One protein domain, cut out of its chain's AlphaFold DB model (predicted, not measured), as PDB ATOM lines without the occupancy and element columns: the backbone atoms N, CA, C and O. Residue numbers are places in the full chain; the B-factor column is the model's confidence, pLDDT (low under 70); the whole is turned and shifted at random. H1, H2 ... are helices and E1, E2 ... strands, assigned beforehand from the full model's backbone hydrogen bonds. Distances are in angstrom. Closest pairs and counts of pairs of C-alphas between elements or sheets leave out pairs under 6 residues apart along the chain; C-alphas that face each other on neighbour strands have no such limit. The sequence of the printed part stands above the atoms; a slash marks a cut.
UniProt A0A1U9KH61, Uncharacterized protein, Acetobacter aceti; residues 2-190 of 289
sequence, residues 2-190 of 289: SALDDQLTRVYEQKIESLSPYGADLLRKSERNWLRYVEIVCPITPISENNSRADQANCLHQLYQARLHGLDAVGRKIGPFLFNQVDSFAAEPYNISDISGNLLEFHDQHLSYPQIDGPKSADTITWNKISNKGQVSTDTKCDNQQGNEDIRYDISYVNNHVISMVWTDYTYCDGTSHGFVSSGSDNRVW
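Overview. This is residues 2 to 190 of the 289 residues of an uncharacterized protein of Acetobacter aceti (UniProt A0A1U9KH61). A long, twisted and curled sheet of six strands has helix H2 packed along E2, and H1 and H3 complete an up-and-down bundle of three helices with it at that side of the sheet. The short H4 packs on E3 near the end of that strand. The printed part has 189 residues, in the order H1 H2 H3 E1 E2 E3 H4 E4 E5 E6; the class is mixed, helices and strands. The sheet runs E1 E2 E3 E4 E5 E6 and is mixed, E3 and E4 being parallel. The whole is compact, with a radius of gyration of the C-alphas of 18.0 A, and only just flat, spanning 59 by 40 by 21 A.

Along the chain. H1, residues 2 to 18, begins at C-alpha 2, (10.253, -4.487, -6.263), and is 24.4 A long. H2, residues 21 to 41, measures 30.4 A, and H3, residues 53 to 73, 31.7 A. E1 is residues 76 to 78, E2 81 to 93 at 39.4 A, and E3 106 to 116 at 32.6 A. H4 is residues 122 to 131. E4, residues 145 to 158, measures 38.0 A, E5, 162 to 173, 35.2 A, and E6, 180 to 189, 29.9 A, ending at C-alpha 189, (29.036, 36.971, -6.809).

Arrangement. H1 and H2 form a helical hairpin; the closest C-alphas, of Ile 16 and Ala 24, are 5.0 A apart. H1 touches H3, at Leu 8 and Leu 68, 6.1 A between C-alphas, at a shallow tilt of 20 degrees, the same way. H2 and H3 are close but not clearly touching, their closest C-alphas, of Val 38 and Leu 63, 7.4 A apart. H2 lies over E2 at a height over the sheet of 6.1 A, along the strands; H4 is on the same face. H3 only grazes the sheet with residues 70 to 73. E1 E2 E3 and E4 E5 E6 are meanders, each strand the antiparallel neighbour of the one before. Within hydrogen-bond range are N 76 and O 83 of E1 and E2, 2.9 A, N 88 and O 111 of E2 and E3, 2.8 A, N 151 and O 110 of E4 and E3, 2.8 A, N 150 and O 170 of E4 and E5, 2.8 A, and N 167 and O 184 of E5 and E6, 2.7 A. E3, H4 and E4 form a strand-helix-strand unit, two parallel neighbour strands with a helix between, its crossover left-handed. In H1, H2 and H4 every O i to N i+4 pair is within hydrogen-bond range; in H3, 15 of 17.

Size, cuts and confidence. The two C-alphas farthest apart, of Glu 49 and Asn 160, are 60.3 A apart. The printed part has no cut. The links H2 to H3, E2 to E3 and H4 to E4 are long. The pLDDT is under 70 at residues 44 to 54, 95 to 104, 138 to 141 and 143 to 144.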
ATOM      1  N   SER A   2       8.915  -4.132  -5.724       79.75
ATOM      2  CA  SER A   2      10.253  -4.487  -6.263       79.75
ATOM      3  C   SER A   2      10.697  -3.637  -7.471       79.75
ATOM      4  O   SER A   2      11.807  -3.135  -7.461       79.75
ATOM      5  N   ALA A   3       9.818  -3.337  -8.435       89.88
ATOM      6  CA  ALA A   3      10.204  -2.512  -9.589       89.88
ATOM      7  C   ALA A   3      10.620  -1.060  -9.251       89.88
ATOM      8  O   ALA A   3      11.486  -0.511  -9.930       89.88
ATOM      9  N   LEU A   4      10.005  -0.433  -8.235       91.62
ATOM     10  CA  LEU A   4      10.371   0.926  -7.801       91.62
ATOM     11  C   LEU A   4      11.671   0.922  -7.001       91.62
ATOM     12  O   LEU A   4      12.472   1.833  -7.159       91.62
ATOM     13  N   ASP A   5      11.883  -0.108  -6.186       92.56
ATOM     14  CA  ASP A   5      13.134  -0.321  -5.456       92.56
ATOM     15  C   ASP A   5      14.311  -0.538  -6.420       92.56
ATOM     16  O   ASP A   5      15.331   0.149  -6.338       92.56
ATOM     17  N   ASP A   6      14.115  -1.385  -7.438       95.69
ATOM     18  CA  ASP A   6      15.094  -1.602  -8.505       95.69
ATOM     19  C   ASP A   6      15.365  -0.310  -9.293       95.69
ATOM     20  O   ASP A   6      16.492  -0.044  -9.713       95.69
ATOM     21  N   GLN A   7      14.330   0.501  -9.541       97.06
ATOM     22  CA  GLN A   7      14.483   1.784 -10.225       97.06
ATOM     23  C   GLN A   7      15.263   2.786  -9.373       97.06
ATOM     24  O   GLN A   7      16.189   3.407  -9.893       97.06
ATOM     25  N   LEU A   8      14.907   2.932  -8.096       97.19
ATOM     26  CA  LEU A   8      15.584   3.826  -7.165       97.19
ATOM     27  C   LEU A   8      17.058   3.450  -7.026       97.19
ATOM     28  O   LEU A   8      17.912   4.316  -7.185       97.19
ATOM     29  N   THR A   9      17.353   2.160  -6.854       97.56
ATOM     30  CA  THR A   9      18.725   1.643  -6.780       97.56
ATOM     31  C   THR A   9      19.528   2.009  -8.028       97.56
ATOM     32  O   THR A   9      20.585   2.625  -7.913       97.56
ATOM     33  N   ARG A  10      19.000   1.731  -9.229       98.19
ATOM     34  CA  ARG A  10      19.687   2.070 -10.489       98.19
ATOM     35  C   ARG A  10      19.944   3.568 -10.642       98.19
ATOM     36  O   ARG A  10      21.033   3.963 -11.051       98.19
ATOM     37  N   VAL A  11      18.945   4.408 -10.350       98.25
ATOM     38  CA  VAL A  11      19.094   5.870 -10.458       98.25
ATOM     39  C   VAL A  11      20.120   6.364  -9.444       98.25
ATOM     40  O   VAL A  11      21.000   7.142  -9.800       98.25
ATOM     41  N   TYR A  12      20.057   5.888  -8.204       98.38
ATOM     42  CA  TYR A  12      21.019   6.231  -7.166       98.38
ATOM     43  C   TYR A  12      22.456   5.855  -7.561       98.38
ATOM     44  O   TYR A  12      23.349   6.699  -7.471       98.38
ATOM     45  N   GLU A  13      22.685   4.637  -8.061       98.38
ATOM     46  CA  GLU A  13      24.003   4.188  -8.534       98.38
ATOM     47  C   GLU A  13      24.527   5.070  -9.671       98.38
ATOM     48  O   GLU A  13      25.640   5.590  -9.586       98.38
ATOM     49  N   GLN A  14      23.691   5.342 -10.678       98.19
ATOM     50  CA  GLN A  14      24.039   6.245 -11.776       98.19
ATOM     51  C   GLN A  14      24.425   7.643 -11.266       98.19
ATOM     52  O   GLN A  14      25.378   8.258 -11.754       98.19
ATOM     53  N   LYS A  15      23.686   8.172 -10.285       98.25
ATOM     54  CA  LYS A  15      23.969   9.485  -9.697       98.25
ATOM     55  C   LYS A  15      25.280   9.475  -8.916       98.25
ATOM     56  O   LYS A  15      26.073  10.394  -9.099       98.25
ATOM     57  N   ILE A  16      25.556   8.434  -8.131       98.31
ATOM     58  CA  ILE A  16      26.841   8.257  -7.440       98.31
ATOM     59  C   ILE A  16      28.012   8.250  -8.428       98.31
ATOM     60  O   ILE A  16      29.006   8.930  -8.180       98.31
ATOM     61  N   GLU A  17      27.898   7.526  -9.541       97.88
ATOM     62  CA  GLU A  17      28.952   7.444 -10.564       97.88
ATOM     63  C   GLU A  17      29.200   8.774 -11.285       97.88
ATOM     64  O   GLU A  17      30.310   9.035 -11.750       97.88
ATOM     65  N   SER A  18      28.180   9.631 -11.367       97.19
ATOM     66  CA  SER A  18      28.283  10.943 -12.014       97.19
ATOM     67  C   SER A  18      28.995  12.009 -11.171       97.19
ATOM     68  O   SER A  18      29.332  13.071 -11.696       97.19
ATOM     69  N   LEU A  19      29.211  11.748  -9.879       98.50
ATOM     70  CA  LEU A  19      29.768  12.699  -8.919       98.50
ATOM     71  C   LEU A  19      31.249  12.426  -8.632       98.50
ATOM     72  O   LEU A  19      31.747  11.303  -8.722       98.50
ATOM     73  N   SER A  20      31.961  13.460  -8.194       98.44
ATOM     74  CA  SER A  20      33.269  13.310  -7.561       98.44
ATOM     75  C   SER A  20      33.160  12.496  -6.259       98.44
ATOM     76  O   SER A  20      32.076  12.395  -5.675       98.44
ATOM     77  N   PRO A  21      34.276  11.969  -5.714       98.19
ATOM     78  CA  PRO A  21      34.256  11.279  -4.423       98.19
ATOM     79  C   PRO A  21      33.632  12.102  -3.284       98.19
ATOM     80  O   PRO A  21      33.000  11.530  -2.398       98.19
ATOM     81  N   TYR A  22      33.777  13.433  -3.326       96.62
ATOM     82  CA  TYR A  22      33.169  14.352  -2.363       96.62
ATOM     83  C   TYR A  22      31.639  14.378  -2.491       96.62
ATOM     84  O   TYR A  22      30.941  14.108  -1.515       96.62
ATOM     85  N   GLY A  23      31.105  14.643  -3.688       98.12
ATOM     86  CA  GLY A  23      29.659  14.648  -3.928       98.12
ATOM     87  C   GLY A  23      29.023  13.284  -3.674       98.12
ATOM     88  O   GLY A  23      27.972  13.206  -3.044       98.12
ATOM     89  N   ALA A  24      29.690  12.196  -4.071       98.62
ATOM     90  CA  ALA A  24      29.220  10.839  -3.812       98.62
ATOM     91  C   ALA A  24      29.124  10.523  -2.306       98.62
ATOM     92  O   ALA A  24      28.208   9.823  -1.880       98.62
ATOM     93  N   ASP A  25      30.045  11.028  -1.475       98.44
ATOM     94  CA  ASP A  25      29.941  10.895  -0.015       98.44
ATOM     95  C   ASP A  25      28.760  11.690   0.561       98.44
ATOM     96  O   ASP A  25      28.017  11.168   1.396       98.44
ATOM     97  N   LEU A  26      28.541  12.919   0.082       98.00
ATOM     98  CA  LEU A  26      27.379  13.722   0.471       98.00
ATOM     99  C   LEU A  26      26.063  13.027   0.099       98.00
ATOM    100  O   LEU A  26      25.197  12.875   0.957       98.00
ATOM    101  N   LEU A  27      25.942  12.519  -1.132       98.50
ATOM    102  CA  LEU A  27      24.741  11.810  -1.574       98.50
ATOM    103  C   LEU A  27      24.485  10.546  -0.742       98.50
ATOM    104  O   LEU A  27      23.360  10.318  -0.310       98.50
ATOM    105  N   ARG A  28      25.526   9.759  -0.434       98.69
ATOM    106  CA  ARG A  28      25.415   8.596   0.469       98.69
ATOM    107  C   ARG A  28      24.915   8.982   1.860       98.69
ATOM    108  O   ARG A  28      24.193   8.209   2.488       98.69
ATOM    109  N   LYS A  29      25.346  10.131   2.391       98.12
ATOM    110  CA  LYS A  29      24.883  10.635   3.694       98.12
ATOM    111  C   LYS A  29      23.407  11.011   3.640       98.12
ATOM    112  O   LYS A  29      22.672  10.571   4.521       98.12
ATOM    113  N   SER A  30      22.987  11.740   2.608       98.12
ATOM    114  CA  SER A  30      21.580  12.081   2.386       98.12
ATOM    115  C   SER A  30      20.713  10.840   2.187       98.12
ATOM    116  O   SER A  30      19.663  10.742   2.807       98.12
ATOM    117  N   GLU A  31      21.180   9.839   1.436       98.25
ATOM    118  CA  GLU A  31      20.452   8.579   1.242       98.25
ATOM    119  C   GLU A  31      20.270   7.808   2.554       98.25
ATOM    120  O   GLU A  31      19.170   7.376   2.880       98.25
ATOM    121  N   ARG A  32      21.322   7.693   3.375       98.12
ATOM    122  CA  ARG A  32      21.207   7.058   4.700       98.12
ATOM    123  C   ARG A  32      20.276   7.818   5.641       98.12
ATOM    124  O   ARG A  32      19.613   7.194   6.462       98.12
ATOM    125  N   ASN A  33      20.279   9.146   5.584       97.00
ATOM    126  CA  ASN A  33      19.367   9.955   6.385       97.00
ATOM    127  C   ASN A  33      17.913   9.789   5.906       97.00
ATOM    128  O   ASN A  33      17.043   9.578   6.745       97.00
ATOM    129  N   TRP A  34      17.673   9.764   4.594       97.44
ATOM    130  CA  TRP A  34      16.360   9.475   4.022       97.44
ATOM    131  C   TRP A  34      15.857   8.075   4.398       97.44
ATOM    132  O   TRP A  34      14.734   7.949   4.867       97.44
ATOM    133  N   LEU A  35      16.686   7.030   4.300       96.06
ATOM    134  CA  LEU A  35      16.288   5.670   4.693       96.06
ATOM    135  C   LEU A  35      15.855   5.586   6.165       96.06
ATOM    136  O   LEU A  35      14.834   4.976   6.463       96.06
ATOM    137  N   ARG A  36      16.574   6.254   7.077       94.12
ATOM    138  CA  ARG A  36      16.169   6.346   8.495       94.12
ATOM    139  C   ARG A  36      14.832   7.057   8.667       94.12
ATOM    140  O   ARG A  36      14.038   6.665   9.508       94.12
ATOM    141  N   TYR A  37      14.592   8.105   7.885       93.44
ATOM    142  CA  TYR A  37      13.306   8.790   7.867       93.44
ATOM    143  C   TYR A  37      12.183   7.856   7.387       93.44
ATOM    144  O   TYR A  37      11.170   7.743   8.069       93.44
ATOM    145  N   VAL A  38      12.387   7.105   6.296       93.06
ATOM    146  CA  VAL A  38      11.416   6.110   5.796       93.06
ATOM    147  C   VAL A  38      11.089   5.054   6.855       93.06
ATOM    148  O   VAL A  38       9.923   4.698   7.012       93.06
ATOM    149  N   GLU A  39      12.087   4.574   7.602       89.88
ATOM    150  CA  GLU A  39      11.886   3.615   8.701       89.88
ATOM    151  C   GLU A  39      10.976   4.162   9.814       89.88
ATOM    152  O   GLU A  39      10.263   3.382  10.448       89.88
ATOM    153  N   ILE A  40      10.984   5.482  10.042       87.69
ATOM    154  CA  ILE A  40      10.143   6.154  11.042       87.69
ATOM    155  C   ILE A  40       8.713   6.313  10.524       87.69
ATOM    156  O   ILE A  40       7.777   5.905  11.207       87.69
ATOM    157  N   VAL A  41       8.544   6.894   9.331       86.94
ATOM    158  CA  VAL A  41       7.223   7.336   8.846       86.94
ATOM    159  C   VAL A  41       6.445   6.262   8.080       86.94
ATOM    160  O   VAL A  41       5.227   6.342   7.972       86.94
ATOM    161  N   CYS A  42       7.120   5.226   7.573       87.25
ATOM    162  CA  CYS A  42       6.488   4.048   6.970       87.25
ATOM    163  C   CYS A  42       6.926   2.766   7.705       87.25
ATOM    164  O   CYS A  42       7.566   1.895   7.100       87.25
ATOM    165  N   PRO A  43       6.612   2.613   9.006       76.00
ATOM    166  CA  PRO A  43       7.135   1.508   9.791       76.00
ATOM    167  C   PRO A  43       6.560   0.173   9.302       76.00
ATOM    168  O   PRO A  43       5.345  -0.028   9.203       76.00
ATOM    169  N   ILE A  44       7.449  -0.786   9.036       68.38
ATOM    170  CA  ILE A  44       7.079  -2.162   8.688       68.38
ATOM    171  C   ILE A  44       6.765  -2.909   9.991       68.38
ATOM    172  O   ILE A  44       7.563  -3.705  10.488       68.38
ATOM    173  N   THR A  45       5.618  -2.617  10.603       61.16
ATOM    174  CA  THR A  45       5.146  -3.357  11.779       61.16
ATOM    175  C   THR A  45       4.438  -4.650  11.364       61.16
ATOM    176  O   THR A  45       3.805  -4.699  10.301       61.16
ATOM    177  N   PRO A  46       4.517  -5.722  12.183       53.91
ATOM    178  CA  PRO A  46       3.634  -6.871  12.033       53.91
ATOM    179  C   PRO A  46       2.195  -6.363  12.072       53.91
ATOM    180  O   PRO A  46       1.844  -5.654  13.012       53.91
ATOM    181  N   ILE A  47       1.417  -6.696  11.040       50.84
ATOM    182  CA  ILE A  47       0.040  -6.235  10.808       50.84
ATOM    183  C   ILE A  47      -0.744  -6.299  12.128       50.84
ATOM    184  O   ILE A  47      -1.159  -7.379  12.548       50.84
ATOM    185  N   SER A  48      -0.904  -5.160  12.803       48.41
ATOM    186  CA  SER A  48      -1.911  -5.021  13.849       48.41
ATOM    187  C   SER A  48      -3.254  -4.822  13.156       48.41
ATOM    188  O   SER A  48      -3.307  -4.363  12.014       48.41
ATOM    189  N   GLU A  49      -4.342  -5.191  13.823       50.56
ATOM    190  CA  GLU A  49      -5.690  -5.284  13.243       50.56
ATOM    191  C   GLU A  49      -6.217  -3.982  12.595       50.56
ATOM    192  O   GLU A  49      -7.218  -4.033  11.886       50.56
ATOM    193  N   ASN A  50      -5.521  -2.847  12.762       53.69
ATOM    194  CA  ASN A  50      -5.928  -1.534  12.258       53.69
ATOM    195  C   ASN A  50      -5.100  -0.976  11.083       53.69
ATOM    196  O   ASN A  50      -5.604  -0.083  10.410       53.69
ATOM    197  N   ASN A  51      -3.894  -1.486  10.789       56.81
ATOM    198  CA  ASN A  51      -3.081  -1.000   9.660       56.81
ATOM    199  C   ASN A  51      -3.007  -2.057   8.560       56.81
ATOM    200  O   ASN A  51      -2.428  -3.132   8.743       56.81
ATOM    201  N   SER A  52      -3.594  -1.770   7.396       61.62
ATOM    202  CA  SER A  52      -3.597  -2.730   6.301       61.62
ATOM    203  C   SER A  52      -2.231  -2.769   5.606       61.62
ATOM    204  O   SER A  52      -1.529  -1.767   5.467       61.62
ATOM    205  N   ARG A  53      -1.856  -3.938   5.076       65.62
ATOM    206  CA  ARG A  53      -0.666  -4.093   4.215       65.62
ATOM    207  C   ARG A  53      -0.694  -3.148   2.998       65.62
ATOM    208  O   ARG A  53       0.359  -2.822   2.454       65.62
ATOM    209  N   ALA A  54      -1.884  -2.744   2.548       68.06
ATOM    210  CA  ALA A  54      -2.043  -1.816   1.434       68.06
ATOM    211  C   ALA A  54      -1.583  -0.395   1.805       68.06
ATOM    212  O   ALA A  54      -0.935   0.251   0.982       68.06
ATOM    213  N   ASP A  55      -1.820   0.039   3.044       76.50
ATOM    214  CA  ASP A  55      -1.436   1.373   3.527       76.50
ATOM    215  C   ASP A  55       0.088   1.500   3.639       76.50
ATOM    216  O   ASP A  55       0.674   2.459   3.137       76.50
ATOM    217  N   GLN A  56       0.755   0.465   4.165       79.31
ATOM    218  CA  GLN A  56       2.223   0.389   4.206       79.31
ATOM    219  C   GLN A  56       2.843   0.437   2.799       79.31
ATOM    220  O   GLN A  56       3.796   1.176   2.549       79.31
ATOM    221  N   ALA A  57       2.294  -0.334   1.853       84.81
ATOM    222  CA  ALA A  57       2.795  -0.359   0.481       84.81
ATOM    223  C   ALA A  57       2.590   0.983  -0.239       84.81
ATOM    224  O   ALA A  57       3.439   1.379  -1.039       84.81
ATOM    225  N   ASN A  58       1.485   1.680   0.038       86.69
ATOM    226  CA  ASN A  58       1.211   3.001  -0.517       86.69
ATOM    227  C   ASN A  58       2.139   4.078   0.072       86.69
ATOM    228  O   ASN A  58       2.692   4.866  -0.690       86.69
ATOM    229  N   CYS A  59       2.378   4.059   1.388       88.31
ATOM    230  CA  CYS A  59       3.339   4.942   2.062       88.31
ATOM    231  C   CYS A  59       4.727   4.853   1.402       88.31
ATOM    232  O   CYS A  59       5.267   5.842   0.906       88.31
ATOM    233  N   LEU A  60       5.256   3.630   1.273       91.00
ATOM    234  CA  LEU A  60       6.551   3.391   0.629       91.00
ATOM    235  C   LEU A  60       6.553   3.804  -0.847       91.00
ATOM    236  O   LEU A  60       7.531   4.376  -1.323       91.00
ATOM    237  N   HIS A  61       5.463   3.551  -1.578       92.06
ATOM    238  CA  HIS A  61       5.340   3.964  -2.976       92.06
ATOM    239  C   HIS A  61       5.505   5.481  -3.138       92.06
ATOM    240  O   HIS A  61       6.281   5.917  -3.989       92.06
ATOM    241  N   GLN A  62       4.815   6.271  -2.312       91.62
ATOM    242  CA  GLN A  62       4.870   7.732  -2.364       91.62
ATOM    243  C   GLN A  62       6.266   8.258  -2.014       91.62
ATOM    244  O   GLN A  62       6.816   9.070  -2.760       91.62
ATOM    245  N   LEU A  63       6.887   7.745  -0.944       93.50
ATOM    246  CA  LEU A  63       8.235   8.174  -0.555       93.50
ATOM    247  C   LEU A  63       9.291   7.814  -1.603       93.50
ATOM    248  O   LEU A  63      10.182   8.616  -1.873       93.50
ATOM    249  N   TYR A  64       9.181   6.647  -2.238       95.94
ATOM    250  CA  TYR A  64      10.116   6.229  -3.285       95.94
ATOM    251  C   TYR A  64       9.977   7.097  -4.540       95.94
ATOM    252  O   TYR A  64      10.980   7.471  -5.146       95.94
ATOM    253  N   GLN A  65       8.747   7.457  -4.924       96.06
ATOM    254  CA  GLN A  65       8.507   8.388  -6.029       96.06
ATOM    255  C   GLN A  65       9.055   9.785  -5.730       96.06
ATOM    256  O   GLN A  65       9.737  10.363  -6.577       96.06
ATOM    257  N   ALA A  66       8.807  10.306  -4.526       94.44
ATOM    258  CA  ALA A  66       9.349  11.591  -4.096       94.44
ATOM    259  C   ALA A  66      10.886  11.575  -4.097       94.44
ATOM    260  O   ALA A  66      11.515  12.503  -4.606       94.44
ATOM    261  N   ARG A  67      11.501  10.488  -3.612       97.19
ATOM    262  CA  ARG A  67      12.959  10.334  -3.615       97.19
ATOM    263  C   ARG A  67      13.534  10.283  -5.025       97.19
ATOM    264  O   ARG A  67      14.511  10.975  -5.296       97.19
ATOM    265  N   LEU A  68      12.913   9.519  -5.927       97.31
ATOM    266  CA  LEU A  68      13.294   9.472  -7.340       97.31
ATOM    267  C   LEU A  68      13.277  10.865  -7.975       97.31
ATOM    268  O   LEU A  68      14.232  11.222  -8.658       97.31
ATOM    269  N   HIS A  69      12.240  11.660  -7.707       95.44
ATOM    270  CA  HIS A  69      12.176  13.034  -8.195       95.44
ATOM    271  C   HIS A  69      13.273  13.920  -7.584       95.44
ATOM    272  O   HIS A  69      13.930  14.671  -8.298       95.44
ATOM    273  N   GLY A  70      13.545  13.792  -6.282       95.12
ATOM    274  CA  GLY A  70      14.643  14.511  -5.627       95.12
ATOM    275  C   GLY A  70      16.019  14.204  -6.237       95.12
ATOM    276  O   GLY A  70      16.852  15.098  -6.381       95.12
ATOM    277  N   LEU A  71      16.250  12.966  -6.690       97.62
ATOM    278  CA  LEU A  71      17.495  12.585  -7.365       97.62
ATOM    279  C   LEU A  71      17.691  13.280  -8.726       97.62
ATOM    280  O   LEU A  71      18.826  13.338  -9.210       97.62
ATOM    281  N   ASP A  72      16.660  13.877  -9.333       95.81
ATOM    282  CA  ASP A  72      16.821  14.698 -10.543       95.81
ATOM    283  C   ASP A  72      17.711  15.924 -10.284       95.81
ATOM    284  O   ASP A  72      18.447  16.356 -11.176       95.81
ATOM    285  N   ALA A  73      17.709  16.441  -9.049       95.75
ATOM    286  CA  ALA A  73      18.529  17.572  -8.624       95.75
ATOM    287  C   ALA A  73      20.016  17.230  -8.411       95.75
ATOM    288  O   ALA A  73      20.871  18.120  -8.395       95.75
ATOM    289  N   VAL A  74      20.342  15.942  -8.300       97.94
ATOM    290  CA  VAL A  74      21.698  15.443  -8.072       97.94
ATOM    291  C   VAL A  74      22.493  15.396  -9.377       97.94
ATOM    292  O   VAL A  74      22.012  14.889 -10.395       97.94
ATOM    293  N   GLY A  75      23.733  15.890  -9.344       96.88
ATOM    294  CA  GLY A  75      24.629  15.891 -10.503       96.88
ATOM    295  C   GLY A  75      24.142  16.807 -11.629       96.88
ATOM    296  O   GLY A  75      24.363  16.520 -12.807       96.88
ATOM    297  N   ARG A  76      23.443  17.903 -11.305       96.50
ATOM    298  CA  ARG A  76      22.951  18.861 -12.307       96.50
ATOM    299  C   ARG A  76      24.078  19.777 -12.761       96.50
ATOM    300  O   ARG A  76      24.634  20.535 -11.971       96.50
ATOM    301  N   LYS A  77      24.393  19.749 -14.056       96.31
ATOM    302  CA  LYS A  77      25.342  20.693 -14.654       96.31
ATOM    303  C   LYS A  77      24.640  22.009 -14.983       96.31
ATOM    304  O   LYS A  77      23.756  22.028 -15.836       96.31
ATOM    305  N   ILE A  78      25.054  23.098 -14.341       95.19
ATOM    306  CA  ILE A  78      24.520  24.445 -14.579       95.19
ATOM    307  C   ILE A  78      25.702  25.404 -14.712       95.19
ATOM    308  O   ILE A  78      26.517  25.553 -13.801       95.19
ATOM    309  N   GLY A  79      25.827  26.025 -15.887       92.00
ATOM    310  CA  GLY A  79      27.019  26.796 -16.233       92.00
ATOM    311  C   GLY A  79      28.291  25.928 -16.166       92.00
ATOM    312  O   GLY A  79      28.297  24.810 -16.700       92.00
ATOM    313  N   PRO A  80      29.380  26.412 -15.539       93.50
ATOM    314  CA  PRO A  80      30.630  25.663 -15.428       93.50
ATOM    315  C   PRO A  80      30.624  24.611 -14.307       93.50
ATOM    316  O   PRO A  80      31.583  23.847 -14.201       93.50
ATOM    317  N   PHE A  81      29.581  24.558 -13.474       97.69
ATOM    318  CA  PHE A  81      29.561  23.734 -12.269       97.69
ATOM    319  C   PHE A  81      28.685  22.498 -12.422       97.69
ATOM    320  O   PHE A  81      27.685  22.494 -13.142       97.69
ATOM    321  N   LEU A  82      29.069  21.454 -11.694       97.94
ATOM    322  CA  LEU A  82      28.218  20.320 -11.381       97.94
ATOM    323  C   LEU A  82      27.702  20.526  -9.956       97.94
ATOM    324  O   LEU A  82      28.507  20.691  -9.043       97.94
ATOM    325  N   PHE A  83      26.388  20.557  -9.767       98.31
ATOM    326  CA  PHE A  83      25.765  20.708  -8.458       98.31
ATOM    327  C   PHE A  83      25.238  19.369  -7.956       98.31
ATOM    328  O   PHE A  83      24.598  18.615  -8.690       98.31
ATOM    329  N   ASN A  84      25.499  19.094  -6.685       97.94
ATOM    330  CA  ASN A  84      24.913  18.003  -5.931       97.94
ATOM    331  C   ASN A  84      23.879  18.561  -4.948       97.94
ATOM    332  O   ASN A  84      24.145  19.571  -4.297       97.94
ATOM    333  N   GLN A  85      22.738  17.887  -4.819       97.75
ATOM    334  CA  GLN A  85      21.781  18.171  -3.759       97.75
ATOM    335  C   GLN A  85      22.211  17.447  -2.484       97.75
ATOM    336  O   GLN A  85      22.582  16.271  -2.515       97.75
ATOM    337  N   VAL A  86      22.160  18.159  -1.364       98.31
ATOM    338  CA  VAL A  86      22.255  17.580  -0.029       98.31
ATOM    339  C   VAL A  86      20.884  17.676   0.608       98.31
ATOM    340  O   VAL A  86      20.340  18.769   0.734       98.31
ATOM    341  N   ASP A  87      20.350  16.529   1.007       97.88
ATOM    342  CA  ASP A  87      19.096  16.423   1.742       97.88
ATOM    343  C   ASP A  87      19.327  16.089   3.212       97.88
ATOM    344  O   ASP A  87      20.244  15.327   3.555       97.88
ATOM    345  N   SER A  88      18.435  16.614   4.047       97.06
ATOM    346  CA  SER A  88      18.237  16.243   5.439       97.06
ATOM    347  C   SER A  88      16.741  16.089   5.718       97.06
ATOM    348  O   SER A  88      15.961  16.976   5.393       97.06
ATOM    349  N   PHE A  89      16.375  14.988   6.358       95.19
ATOM    350  CA  PHE A  89      15.023  14.608   6.740       95.19
ATOM    351  C   PHE A  89      14.967  14.315   8.240       95.19
ATOM    352  O   PHE A  89      15.911  13.728   8.791       95.19
ATOM    353  N   ALA A  90      13.856  14.678   8.870       92.19
ATOM    354  CA  ALA A  90      13.496  14.286  10.227       92.19
ATOM    355  C   ALA A  90      11.983  14.079  10.320       92.19
ATOM    356  O   ALA A  90      11.224  14.641   9.534       92.19
ATOM    357  N   ALA A  91      11.566  13.247  11.268       88.50
ATOM    358  CA  ALA A  91      10.166  13.078  11.614       88.50
ATOM    359  C   ALA A  91      10.018  12.832  13.113       88.50
ATOM    360  O   ALA A  91      10.833  12.115  13.701       88.50
ATOM    361  N   GLU A  92       8.956  13.373  13.699       83.81
ATOM    362  CA  GLU A  92       8.556  13.107  15.079       83.81
ATOM    363  C   GLU A  92       7.077  12.691  15.139       83.81
ATOM    364  O   GLU A  92       6.260  13.270  14.422       83.81
ATOM    365  N   PRO A  93       6.703  11.693  15.965       77.44
ATOM    366  CA  PRO A  93       5.306  11.291  16.117       77.44
ATOM    367  C   PRO A  93       4.421  12.414  16.674       77.44
ATOM    368  O   PRO A  93       4.841  13.179  17.546       77.44
ATOM    369  N   TYR A  94       3.164  12.439  16.241       72.19
ATOM    370  CA  TYR A  94       2.128  13.326  16.766       72.19
ATOM    371  C   TYR A  94       1.746  12.954  18.209       72.19
ATOM    372  O   TYR A  94       1.557  11.781  18.535       72.19
ATOM    373  N   ASN A  95       1.537  13.951  19.075       60.19
ATOM    374  CA  ASN A  95       0.979  13.747  20.427       60.19
ATOM    375  C   ASN A  95      -0.542  14.004  20.519       60.19
ATOM    376  O   ASN A  95      -1.129  13.895  21.597       60.19
ATOM    377  N   ILE A  96      -1.191  14.377  19.416       56.53
ATOM    378  CA  ILE A  96      -2.559  14.911  19.349       56.53
ATOM    379  C   ILE A  96      -3.257  14.319  18.114       56.53
ATOM    380  O   ILE A  96      -2.620  14.002  17.121       56.53
ATOM    381  N   SER A  97      -4.577  14.146  18.173       54.03
ATOM    382  CA  SER A  97      -5.419  13.563  17.117       54.03
ATOM    383  C   SER A  97      -5.668  14.489  15.913       54.03
ATOM    384  O   SER A  97      -6.774  14.487  15.366       54.03
ATOM    385  N   ASP A  98      -4.715  15.345  15.559       51.78
ATOM    386  CA  ASP A  98      -4.833  16.203  14.381       51.78
ATOM    387  C   ASP A  98      -4.442  15.387  13.135       51.78
ATOM    388  O   ASP A  98      -3.523  14.571  13.147       51.78
ATOM    389  N   ILE A  99      -5.240  15.542  12.083       54.34
ATOM    390  CA  ILE A  99      -5.156  14.797  10.819       54.34
ATOM    391  C   ILE A  99      -4.644  15.691   9.682       54.34
ATOM    392  O   ILE A  99      -4.790  15.344   8.508       54.34
ATOM    393  N   SER A 100      -4.121  16.875  10.005       52.44
ATOM    394  CA  SER A 100      -3.559  17.798   9.027       52.44
ATOM    395  C   SER A 100      -2.092  17.464   8.719       52.44
ATOM    396  O   SER A 100      -1.295  17.204   9.612       52.44
ATOM    397  N   GLY A 101      -1.739  17.431   7.429       55.81
ATOM    398  CA  GLY A 101      -0.388  17.098   6.954       55.81
ATOM    399  C   GLY A 101      -0.369  16.074   5.813       55.81
ATOM    400  O   GLY A 101      -1.392  15.479   5.471       55.81
ATOM    401  N   ASN A 102       0.803  15.890   5.196       56.50
ATOM    402  CA  ASN A 102       1.005  14.910   4.117       56.50
ATOM    403  C   ASN A 102       1.255  13.490   4.652       56.50
ATOM    404  O   ASN A 102       1.007  12.515   3.942       56.50
ATOM    405  N   LEU A 103       1.735  13.379   5.893       64.00
ATOM    406  CA  LEU A 103       1.948  12.126   6.603       64.00
ATOM    407  C   LEU A 103       1.072  12.123   7.850       64.00
ATOM    408  O   LEU A 103       1.259  12.921   8.763       64.00
ATOM    409  N   LEU A 104       0.087  11.231   7.872       64.62
ATOM    410  CA  LEU A 104      -0.739  11.034   9.058       64.62
ATOM    411  C   LEU A 104       0.166  10.571  10.208       64.62
ATOM    412  O   LEU A 104       1.025   9.719   9.995       64.62
ATOM    413  N   GLU A 105      -0.054  11.110  11.410       73.81
ATOM    414  CA  GLU A 105       0.630  10.722  12.660       73.81
ATOM    415  C   GLU A 105       2.073  11.227  12.850       73.81
ATOM    416  O   GLU A 105       2.673  10.927  13.885       73.81
ATOM    417  N   PHE A 106       2.626  12.025  11.930       81.12
ATOM    418  CA  PHE A 106       3.980  12.573  12.062       81.12
ATOM    419  C   PHE A 106       4.046  14.057  11.708       81.12
ATOM    420  O   PHE A 106       3.375  14.512  10.786       81.12
ATOM    421  N   HIS A 107       4.925  14.778  12.401       83.75
ATOM    422  CA  HIS A 107       5.493  16.023  11.898       83.75
ATOM    423  C   HIS A 107       6.740  15.694  11.088       83.75
ATOM    424  O   HIS A 107       7.615  14.991  11.604       83.75
ATOM    425  N   ASP A 108       6.841  16.195   9.860       88.00
ATOM    426  CA  ASP A 108       8.000  15.984   8.998       88.00
ATOM    427  C   ASP A 108       8.769  17.271   8.701       88.00
ATOM    428  O   ASP A 108       8.212  18.364   8.583       88.00
ATOM    429  N   GLN A 109      10.089  17.120   8.597       91.25
ATOM    430  CA  GLN A 109      10.983  18.176   8.159       91.25
ATOM    431  C   GLN A 109      11.837  17.707   6.990       91.25
ATOM    432  O   GLN A 109      12.505  16.671   7.077       91.25
ATOM    433  N   HIS A 110      11.885  18.508   5.928       94.50
ATOM    434  CA  HIS A 110      12.798  18.331   4.802       94.50
ATOM    435  C   HIS A 110      13.592  19.613   4.563       94.50
ATOM    436  O   HIS A 110      13.049  20.699   4.420       94.50
ATOM    437  N   LEU A 111      14.912  19.480   4.491       96.06
ATOM    438  CA  LEU A 111      15.819  20.520   4.032       96.06
ATOM    439  C   LEU A 111      16.611  19.981   2.853       96.06
ATOM    440  O   LEU A 111      17.290  18.960   2.971       96.06
ATOM    441  N   SER A 112      16.604  20.719   1.753       97.69
ATOM    442  CA  SER A 112      17.514  20.507   0.635       97.69
ATOM    443  C   SER A 112      18.352  21.758   0.383       97.69
ATOM    444  O   SER A 112      17.864  22.883   0.474       97.69
ATOM    445  N   TYR A 113      19.638  21.579   0.075       98.19
ATOM    446  CA  TYR A 113      20.521  22.671  -0.344       98.19
ATOM    447  C   TYR A 113      21.581  22.201  -1.352       98.19
ATOM    448  O   TYR A 113      21.971  21.028  -1.344       98.19
ATOM    449  N   PRO A 114      22.080  23.097  -2.223       98.12
ATOM    450  CA  PRO A 114      23.075  22.734  -3.216       98.12
ATOM    451  C   PRO A 114      24.491  22.754  -2.651       98.12
ATOM    452  O   PRO A 114      24.841  23.549  -1.780       98.12
ATOM    453  N   GLN A 115      25.346  21.935  -3.249       98.38
ATOM    454  CA  GLN A 115      26.798  22.014  -3.139       98.38
ATOM    455  C   GLN A 115      27.403  21.897  -4.539       98.38
ATOM    456  O   GLN A 115      27.012  21.029  -5.316       98.38
ATOM    457  N   ILE A 116      28.382  22.738  -4.866       98.50
ATOM    458  CA  ILE A 116      29.257  22.514  -6.019       98.50
ATOM    459  C   ILE A 116      30.042  21.230  -5.746       98.50
ATOM    460  O   ILE A 116      30.712  21.107  -4.715       98.50
ATOM    461  N   ASP A 117      29.951  20.277  -6.665       98.56
ATOM    462  CA  ASP A 117      30.683  19.024  -6.602       98.56
ATOM    463  C   ASP A 117      32.160  19.229  -6.968       98.56
ATOM    464  O   ASP A 117      32.499  19.932  -7.923       98.56
ATOM    465  N   GLY A 118      33.047  18.617  -6.180       96.50
ATOM    466  CA  GLY A 118      34.498  18.738  -6.327       96.50
ATOM    467  C   GLY A 118      34.999  20.190  -6.402       96.50
ATOM    468  O   GLY A 118      35.650  20.529  -7.395       96.50
ATOM    469  N   PRO A 119      34.723  21.055  -5.401       96.06
ATOM    470  CA  PRO A 119      35.135  22.459  -5.434       96.06
ATOM    471  C   PRO A 119      36.667  22.571  -5.506       96.06
ATOM    472  O   PRO A 119      37.382  21.927  -4.738       96.06
ATOM    473  N   LYS A 120      37.182  23.376  -6.447       93.50
ATOM    474  CA  LYS A 120      38.629  23.458  -6.758       93.50
ATOM    475  C   LYS A 120      39.288  24.771  -6.345       93.50
ATOM    476  O   LYS A 120      40.507  24.808  -6.201       93.50
ATOM    477  N   SER A 121      38.516  25.846  -6.188       95.88
ATOM    478  CA  SER A 121      39.018  27.175  -5.817       95.88
ATOM    479  C   SER A 121      38.517  27.602  -4.438       95.88
ATOM    480  O   SER A 121      37.475  27.129  -3.975       95.88
ATOM    481  N   ALA A 122      39.225  28.546  -3.810       97.19
ATOM    482  CA  ALA A 122      38.806  29.154  -2.545       97.19
ATOM    483  C   ALA A 122      37.392  29.760  -2.632       97.19
ATOM    484  O   ALA A 122      36.612  29.628  -1.691       97.19
ATOM    485  N   ASP A 123      37.034  30.338  -3.778       97.31
ATOM    486  CA  ASP A 123      35.703  30.884  -4.043       97.31
ATOM    487  C   ASP A 123      34.619  29.803  -4.054       97.31
ATOM    488  O   ASP A 123      33.630  29.921  -3.337       97.31
ATOM    489  N   THR A 124      34.827  28.693  -4.774       97.19
ATOM    490  CA  THR A 124      33.858  27.575  -4.785       97.19
ATOM    491  C   THR A 124      33.723  26.899  -3.417       97.19
ATOM    492  O   THR A 124      32.634  26.473  -3.042       97.19
ATOM    493  N   ILE A 125      34.805  26.847  -2.632       97.81
ATOM    494  CA  ILE A 125      34.774  26.357  -1.245       97.81
ATOM    495  C   ILE A 125      33.980  27.320  -0.354       97.81
ATOM    496  O   ILE A 125      33.165  26.885   0.460       97.81
ATOM    497  N   THR A 126      34.191  28.627  -0.515       98.12
ATOM    498  CA  THR A 126      33.470  29.663   0.235       98.12
ATOM    499  C   THR A 126      31.982  29.639  -0.096       98.12
ATOM    500  O   THR A 126      31.158  29.654   0.817       98.12
ATOM    501  N   TRP A 127      31.631  29.500  -1.376       98.06
ATOM    502  CA  TRP A 127      30.247  29.359  -1.815       98.06
ATOM    503  C   TRP A 127      29.577  28.128  -1.190       98.06
ATOM    504  O   TRP A 127      28.483  28.234  -0.638       98.06
ATOM    505  N   ASN A 128      30.255  26.973  -1.198       98.25
ATOM    506  CA  ASN A 128      29.763  25.748  -0.556       98.25
ATOM    507  C   ASN A 128      29.532  25.938   0.948       98.25
ATOM    508  O   ASN A 128      28.542  25.455   1.490       98.25
ATOM    509  N   LYS A 129      30.418  26.673   1.629       97.44
ATOM    510  CA  LYS A 129      30.267  26.979   3.056       97.44
ATOM    511  C   LYS A 129      29.049  27.863   3.338       97.44
ATOM    512  O   LYS A 129      28.383  27.640   4.340       97.44
ATOM    513  N   ILE A 130      28.772  28.851   2.487       96.06
ATOM    514  CA  ILE A 130      27.628  29.769   2.639       96.06
ATOM    515  C   ILE A 130      26.301  29.073   2.305       96.06
ATOM    516  O   ILE A 130      25.305  29.289   2.992       96.06
ATOM    517  N   SER A 131      26.285  28.235   1.266       95.44
ATOM    518  CA  SER A 131      25.092  27.486   0.843       95.44
ATOM    519  C   SER A 131      24.741  26.328   1.777       95.44
ATOM    520  O   SER A 131      23.605  25.860   1.757       95.44
ATOM    521  N   ASN A 132      25.678  25.878   2.614       95.56
ATOM    522  CA  ASN A 132      25.434  24.828   3.592       95.56
ATOM    523  C   ASN A 132      24.425  25.287   4.656       95.56
ATOM    524  O   ASN A 132      24.694  26.205   5.431       95.56
ATOM    525  N   LYS A 133      23.273  24.612   4.706       92.75
ATOM    526  CA  LYS A 133      22.200  24.862   5.679       92.75
ATOM    527  C   LYS A 133      22.228  23.916   6.883       92.75
ATOM    528  O   LYS A 133      21.413  24.053   7.785       92.75
ATOM    529  N   GLY A 134      23.183  22.991   6.933       91.44
ATOM    530  CA  GLY A 134      23.332  22.024   8.012       91.44
ATOM    531  C   GLY A 134      22.392  20.836   7.847       91.44
ATOM    532  O   GLY A 134      22.409  20.162   6.816       91.44
ATOM    533  N   GLN A 135      21.631  20.555   8.897       89.12
ATOM    534  CA  GLN A 135      20.616  19.509   8.953       89.12
ATOM    535  C   GLN A 135      19.338  20.123   9.518       89.12
ATOM    536  O   GLN A 135      19.423  21.100  10.266       89.12
ATOM    537  N   VAL A 136      18.185  19.549   9.169       86.88
ATOM    538  CA  VAL A 136      16.934  19.892   9.859       86.88
ATOM    539  C   VAL A 136      17.102  19.679  11.363       86.88
ATOM    540  O   VAL A 136      17.876  18.817  11.801       86.88
ATOM    541  N   SER A 137      16.391  20.486  12.144       74.12
ATOM    542  CA  SER A 137      16.247  20.224  13.571       74.12
ATOM    543  C   SER A 137      15.526  18.884  13.757       74.12
ATOM    544  O   SER A 137      14.810  18.422  12.877       74.12
ATOM    545  N   THR A 138      15.719  18.211  14.886       66.06
ATOM    546  CA  THR A 138      14.763  17.157  15.265       66.06
ATOM    547  C   THR A 138      13.533  17.766  15.927       66.06
ATOM    548  O   THR A 138      12.458  17.214  15.807       66.06
ATOM    549  N   ASP A 139      13.679  18.933  16.563       62.56
ATOM    550  CA  ASP A 139      12.584  19.686  17.181       62.56
ATOM    551  C   ASP A 139      11.736  20.336  16.077       62.56
ATOM    552  O   ASP A 139      12.167  21.335  15.493       62.56
ATOM    553  N   THR A 140      10.564  19.762  15.784       62.81
ATOM    554  CA  THR A 140       9.653  20.160  14.692       62.81
ATOM    555  C   THR A 140       8.867  21.435  15.002       62.81
ATOM    556  O   THR A 140       7.656  21.528  14.793       62.81
ATOM    557  N   LYS A 141       9.542  22.441  15.570       67.00
ATOM    558  CA  LYS A 141       8.884  23.653  16.050       67.00
ATOM    559  C   LYS A 141       8.655  24.687  14.958       67.00
ATOM    560  O   LYS A 141       9.591  25.244  14.400       67.00
ATOM    561  N   CYS A 142       7.392  25.033  14.801       70.31
ATOM    562  CA  CYS A 142       6.835  26.097  13.995       70.31
ATOM    563  C   CYS A 142       6.256  27.174  14.929       70.31
ATOM    564  O   CYS A 142       5.271  26.923  15.617       70.31
ATOM    565  N   ASP A 143       6.897  28.342  15.055       68.50
ATOM    566  CA  ASP A 143       6.459  29.430  15.958       68.50
ATOM    567  C   ASP A 143       6.165  28.993  17.416       68.50
ATOM    568  O   ASP A 143       5.243  29.473  18.080       68.50
ATOM    569  N   ASN A 144       7.013  28.113  17.962       69.94
ATOM    570  CA  ASN A 144       6.876  27.465  19.281       69.94
ATOM    571  C   ASN A 144       5.747  26.419  19.398       69.94
ATOM    572  O   ASN A 144       5.489  25.935  20.501       69.94
ATOM    573  N   GLN A 145       5.100  26.052  18.295       73.75
ATOM    574  CA  GLN A 145       4.158  24.931  18.176       73.75
ATOM    575  C   GLN A 145       4.804  23.795  17.385       73.75
ATOM    576  O   GLN A 145       5.843  24.018  16.783       73.75
ATOM    577  N   GLN A 146       4.242  22.587  17.385       79.44
ATOM    578  CA  GLN A 146       4.700  21.549  16.451       79.44
ATOM    579  C   GLN A 146       4.191  21.859  15.035       79.44
ATOM    580  O   GLN A 146       3.219  22.604  14.871       79.44
ATOM    581  N   GLY A 147       4.883  21.360  14.015       83.62
ATOM    582  CA  GLY A 147       4.488  21.573  12.632       83.62
ATOM    583  C   GLY A 147       5.405  20.909  11.613       83.62
ATOM    584  O   GLY A 147       6.461  20.376  11.944       83.62
ATOM    585  N   ASN A 148       4.978  20.966  10.355       87.44
ATOM    586  CA  ASN A 148       5.744  20.478   9.211       87.44
ATOM    587  C   ASN A 148       6.570  21.615   8.605       87.44
ATOM    588  O   ASN A 148       6.086  22.748   8.537       87.44
ATOM    589  N   GLU A 149       7.775  21.309   8.130       89.56
ATOM    590  CA  GLU A 149       8.673  22.275   7.483       89.56
ATOM    591  C   GLU A 149       9.340  21.651   6.249       89.56
ATOM    592  O   GLU A 149       9.872  20.546   6.292       89.56
ATOM    593  N   ASP A 150       9.340  22.362   5.130       92.56
ATOM    594  CA  ASP A 150       9.950  21.916   3.883       92.56
ATOM    595  C   ASP A 150      10.678  23.081   3.216       92.56
ATOM    596  O   ASP A 150      10.074  23.979   2.623       92.56
ATOM    597  N   ILE A 151      12.003  23.062   3.332       94.50
ATOM    598  CA  ILE A 151      12.905  24.053   2.763       94.50
ATOM    599  C   ILE A 151      13.576  23.459   1.532       94.50
ATOM    600  O   ILE A 151      14.402  22.539   1.595       94.50
ATOM    601  N   ARG A 152      13.278  24.064   0.387       96.00
ATOM    602  CA  ARG A 152      13.817  23.694  -0.916       96.00
ATOM    603  C   ARG A 152      14.549  24.838  -1.571       96.00
ATOM    604  O   ARG A 152      14.393  26.006  -1.212       96.00
ATOM    605  N   TYR A 153      15.322  24.485  -2.586       97.06
ATOM    606  CA  TYR A 153      15.989  25.451  -3.433       97.06
ATOM    607  C   TYR A 153      15.837  25.107  -4.916       97.06
ATOM    608  O   TYR A 153      15.618  23.956  -5.290       97.06
ATOM    609  N   ASP A 154      16.053  26.107  -5.763       96.81
ATOM    610  CA  ASP A 154      16.396  25.928  -7.169       96.81
ATOM    611  C   ASP A 154      17.548  26.866  -7.546       96.81
ATOM    612  O   ASP A 154      17.613  28.012  -7.101       96.81
ATOM    613  N   ILE A 155      18.479  26.383  -8.371       97.56
ATOM    614  CA  ILE A 155      19.530  27.226  -8.948       97.56
ATOM    615  C   ILE A 155      18.990  27.783 -10.261       97.56
ATOM    616  O   ILE A 155      19.063  27.132 -11.307       97.56
ATOM    617  N   SER A 156      18.469  29.006 -10.201       95.94
ATOM    618  CA  SER A 156      17.747  29.622 -11.315       95.94
ATOM    619  C   SER A 156      18.674  30.157 -12.412       95.94
ATOM    620  O   SER A 156      18.269  30.271 -13.572       95.94
ATOM    621  N   TYR A 157      19.922  30.501 -12.066       96.88
ATOM    622  CA  TYR A 157      20.898  31.037 -13.015       96.88
ATOM    623  C   TYR A 157      22.338  30.916 -12.523       96.88
ATOM    624  O   TYR A 157      22.632  31.121 -11.346       96.88
ATOM    625  N   VAL A 158      23.246  30.635 -13.458       97.69
ATOM    626  CA  VAL A 158      24.693  30.654 -13.233       97.69
ATOM    627  C   VAL A 158      25.377  31.260 -14.448       97.69
ATOM    628  O   VAL A 158      25.144  30.822 -15.577       97.69
ATOM    629  N   ASN A 159      26.275  32.211 -14.215       95.12
ATOM    630  CA  ASN A 159      27.238  32.660 -15.213       95.12
ATOM    631  C   ASN A 159      28.662  32.681 -14.631       95.12
ATOM    632  O   ASN A 159      28.939  32.083 -13.589       95.12
ATOM    633  N   ASN A 160      29.581  33.358 -15.318       92.81
ATOM    634  CA  ASN A 160      30.986  33.417 -14.918       92.81
ATOM    635  C   ASN A 160      31.233  34.112 -13.569       92.81
ATOM    636  O   ASN A 160      32.309  33.929 -13.020       92.81
ATOM    637  N   HIS A 161      30.266  34.866 -13.043       95.06
ATOM    638  CA  HIS A 161      30.420  35.663 -11.822       95.06
ATOM    639  C   HIS A 161      29.297  35.441 -10.809       95.06
ATOM    640  O   HIS A 161      29.524  35.524  -9.609       95.06
ATOM    641  N   VAL A 162      28.075  35.148 -11.256       97.69
ATOM    642  CA  VAL A 162      26.878  35.106 -10.412       97.69
ATOM    643  C   VAL A 162      26.292  33.703 -10.359       97.69
ATOM    644  O   VAL A 162      26.122  33.056 -11.392       97.69
ATOM    645  N   ILE A 163      25.950  33.258  -9.150       98.38
ATOM    646  CA  ILE A 163      25.022  32.150  -8.904       98.38
ATOM    647  C   ILE A 163      23.774  32.746  -8.248       98.38
ATOM    648  O   ILE A 163      23.870  33.405  -7.211       98.38
ATOM    649  N   SER A 164      22.619  32.525  -8.869       98.12
ATOM    650  CA  SER A 164      21.295  32.912  -8.378       98.12
ATOM    651  C   SER A 164      20.565  31.666  -7.904       98.12
ATOM    652  O   SER A 164      20.420  30.706  -8.667       98.12
ATOM    653  N   MET A 165      20.101  31.691  -6.661       97.44
ATOM    654  CA  MET A 165      19.284  30.637  -6.074       97.44
ATOM    655  C   MET A 165      17.940  31.196  -5.639       97.44
ATOM    656  O   MET A 165      17.872  32.307  -5.124       97.44
ATOM    657  N   VAL A 166      16.890  30.402  -5.792       97.25
ATOM    658  CA  VAL A 166      15.590  30.624  -5.163       97.25
ATOM    659  C   VAL A 166      15.462  29.631  -4.026       97.25
ATOM    660  O   VAL A 166      15.743  28.457  -4.215       97.25
ATOM    661  N   TRP A 167      15.037  30.106  -2.865       96.38
ATOM    662  CA  TRP A 167      14.636  29.301  -1.724       96.38
ATOM    663  C   TRP A 167      13.118  29.323  -1.625       96.38
ATOM    664  O   TRP A 167      12.493  30.374  -1.791       96.38
ATOM    665  N   THR A 168      12.528  28.169  -1.360       94.50
ATOM    666  CA  THR A 168      11.112  28.026  -1.035       94.50
ATOM    667  C   THR A 168      11.026  27.355   0.316       94.50
ATOM    668  O   THR A 168      11.617  26.301   0.510       94.50
ATOM    669  N   ASP A 169      10.317  27.990   1.232       92.50
ATOM    670  CA  ASP A 169      10.043  27.476   2.564       92.50
ATOM    671  C   ASP A 169       8.534  27.295   2.659       92.50
ATOM    672  O   ASP A 169       7.768  28.243   2.444       92.50
ATOM    673  N   TYR A 170       8.126  26.058   2.897       91.50
ATOM    674  CA  TYR A 170       6.778  25.724   3.291       91.50
ATOM    675  C   TYR A 170       6.769  25.321   4.752       91.50
ATOM    676  O   TYR A 170       7.541  24.473   5.184       91.50
ATOM    677  N   THR A 171       5.814  25.871   5.480       89.88
ATOM    678  CA  THR A 171       5.639  25.596   6.890       89.88
ATOM    679  C   THR A 171       4.154  25.386   7.190       89.88
ATOM    680  O   THR A 171       3.300  26.105   6.671       89.88
ATOM    681  N   TYR A 172       3.815  24.414   8.032       87.94
ATOM    682  CA  TYR A 172       2.454  24.197   8.527       87.94
ATOM    683  C   TYR A 172       2.495  23.984  10.040       87.94
ATOM    684  O   TYR A 172       2.843  22.892  10.479       87.94
ATOM    685  N   CYS A 173       2.153  25.009  10.831       85.94
ATOM    686  CA  CYS A 173       2.024  24.851  12.282       85.94
ATOM    687  C   CYS A 173       0.668  24.233  12.643       85.94
ATOM    688  O   CYS A 173      -0.361  24.562  12.041       85.94
ATOM    689  N   ASP A 174       0.648  23.425  13.692       82.06
ATOM    690  CA  ASP A 174      -0.564  22.827  14.244       82.06
ATOM    691  C   ASP A 174      -1.648  23.852  14.586       82.06
ATOM    692  O   ASP A 174      -1.387  24.947  15.085       82.06
ATOM    693  N   GLY A 175      -2.907  23.495  14.333       78.69
ATOM    694  CA  GLY A 175      -4.049  24.363  14.628       78.69
ATOM    695  C   GLY A 175      -4.157  25.622  13.756       78.69
ATOM    696  O   GLY A 175      -5.080  26.419  13.956       78.69
ATOM    697  N   THR A 176      -3.266  25.813  12.777       82.31
ATOM    698  CA  THR A 176      -3.432  26.847  11.750       82.31
ATOM    699  C   THR A 176      -4.434  26.405  10.683       82.31
ATOM    700  O   THR A 176      -4.619  25.223  10.408       82.31
ATOM    701  N   SER A 177      -5.118  27.370  10.065       85.12
ATOM    702  CA  SER A 177      -6.137  27.076   9.044       85.12
ATOM    703  C   SER A 177      -5.544  26.688   7.686       85.12
ATOM    704  O   SER A 177      -6.268  26.231   6.802       85.12
ATOM    705  N   HIS A 178      -4.262  26.969   7.475       85.44
ATOM    706  CA  HIS A 178      -3.539  26.738   6.234       85.44
ATOM    707  C   HIS A 178      -2.037  26.807   6.508       85.44
ATOM    708  O   HIS A 178      -1.604  27.468   7.450       85.44
ATOM    709  N   GLY A 179      -1.245  26.205   5.621       87.12
ATOM    710  CA  GLY A 179       0.202  26.379   5.654       87.12
ATOM    711  C   GLY A 179       0.625  27.799   5.278       87.12
ATOM    712  O   GLY A 179      -0.188  28.668   4.958       87.12
ATOM    713  N   PHE A 180       1.923  28.019   5.284       88.06
ATOM    714  CA  PHE A 180       2.571  29.247   4.879       88.06
ATOM    715  C   PHE A 180       3.662  28.892   3.877       88.06
ATOM    716  O   PHE A 180       4.503  28.046   4.152       88.06
ATOM    717  N   VAL A 181       3.622  29.516   2.700       89.38
ATOM    718  CA  VAL A 181       4.694  29.405   1.706       89.38
ATOM    719  C   VAL A 181       5.365  30.761   1.595       89.38
ATOM    720  O   VAL A 181       4.718  31.760   1.261       89.38
ATOM    721  N   SER A 182       6.674  30.780   1.803       89.31
ATOM    722  CA  SER A 182       7.514  31.914   1.460       89.31
ATOM    723  C   SER A 182       8.519  31.534   0.382       89.31
ATOM    724  O   SER A 182       8.932  30.384   0.234       89.31
ATOM    725  N   SER A 183       8.900  32.528  -0.412       91.69
ATOM    726  CA  SER A 183      10.030  32.401  -1.318       91.69
ATOM    727  C   SER A 183      10.958  33.594  -1.157       91.69
ATOM    728  O   SER A 183      10.532  34.732  -0.922       91.69
ATOM    729  N   GLY A 184      12.246  33.303  -1.267       93.88
ATOM    730  CA  GLY A 184      13.322  34.277  -1.251       93.88
ATOM    731  C   GLY A 184      14.381  33.880  -2.261       93.88
ATOM    732  O   GLY A 184      14.382  32.774  -2.787       93.88
ATOM    733  N   SER A 185      15.286  34.789  -2.567       96.44
ATOM    734  CA  SER A 185      16.386  34.563  -3.488       96.44
ATOM    735  C   SER A 185      17.707  34.894  -2.814       96.44
ATOM    736  O   SER A 185      17.808  35.838  -2.028       96.44
ATOM    737  N   ASP A 186      18.722  34.103  -3.136       97.19
ATOM    738  CA  ASP A 186      20.092  34.284  -2.689       97.19
ATOM    739  C   ASP A 186      21.002  34.401  -3.912       97.19
ATOM    740  O   ASP A 186      21.269  33.426  -4.618       97.19
ATOM    741  N   ASN A 187      21.443  35.627  -4.180       98.06
ATOM    742  CA  ASN A 187      22.250  35.971  -5.341       98.06
ATOM    743  C   ASN A 187      23.666  36.285  -4.886       98.06
ATOM    744  O   ASN A 187      23.887  37.233  -4.128       98.06
ATOM    745  N   ARG A 188      24.635  35.505  -5.360       97.75
ATOM    746  CA  ARG A 188      26.030  35.603  -4.926       97.75
ATOM    747  C   ARG A 188      26.946  35.871  -6.103       97.75
ATOM    748  O   ARG A 188      26.847  35.190  -7.122       97.75
ATOM    749  N   VAL A 189      27.875  36.810  -5.926       98.00
ATOM    750  CA  VAL A 189      29.036  36.971  -6.809       98.00
ATOM    751  C   VAL A 189      30.074  35.942  -6.377       98.00
ATOM    752  O   VAL A 189      30.851  36.176  -5.448       98.00
ATOM    753  N   TRP A 190      29.995  34.748  -6.962       96.62
ATOM    754  CA  TRP A 190      30.660  33.554  -6.448       96.62
ATOM    755  C   TRP A 190      32.184  33.677  -6.500       96.62
ATOM    756  O   TRP A 190      32.835  33.260  -5.548       96.62
TER     757      TRP A 190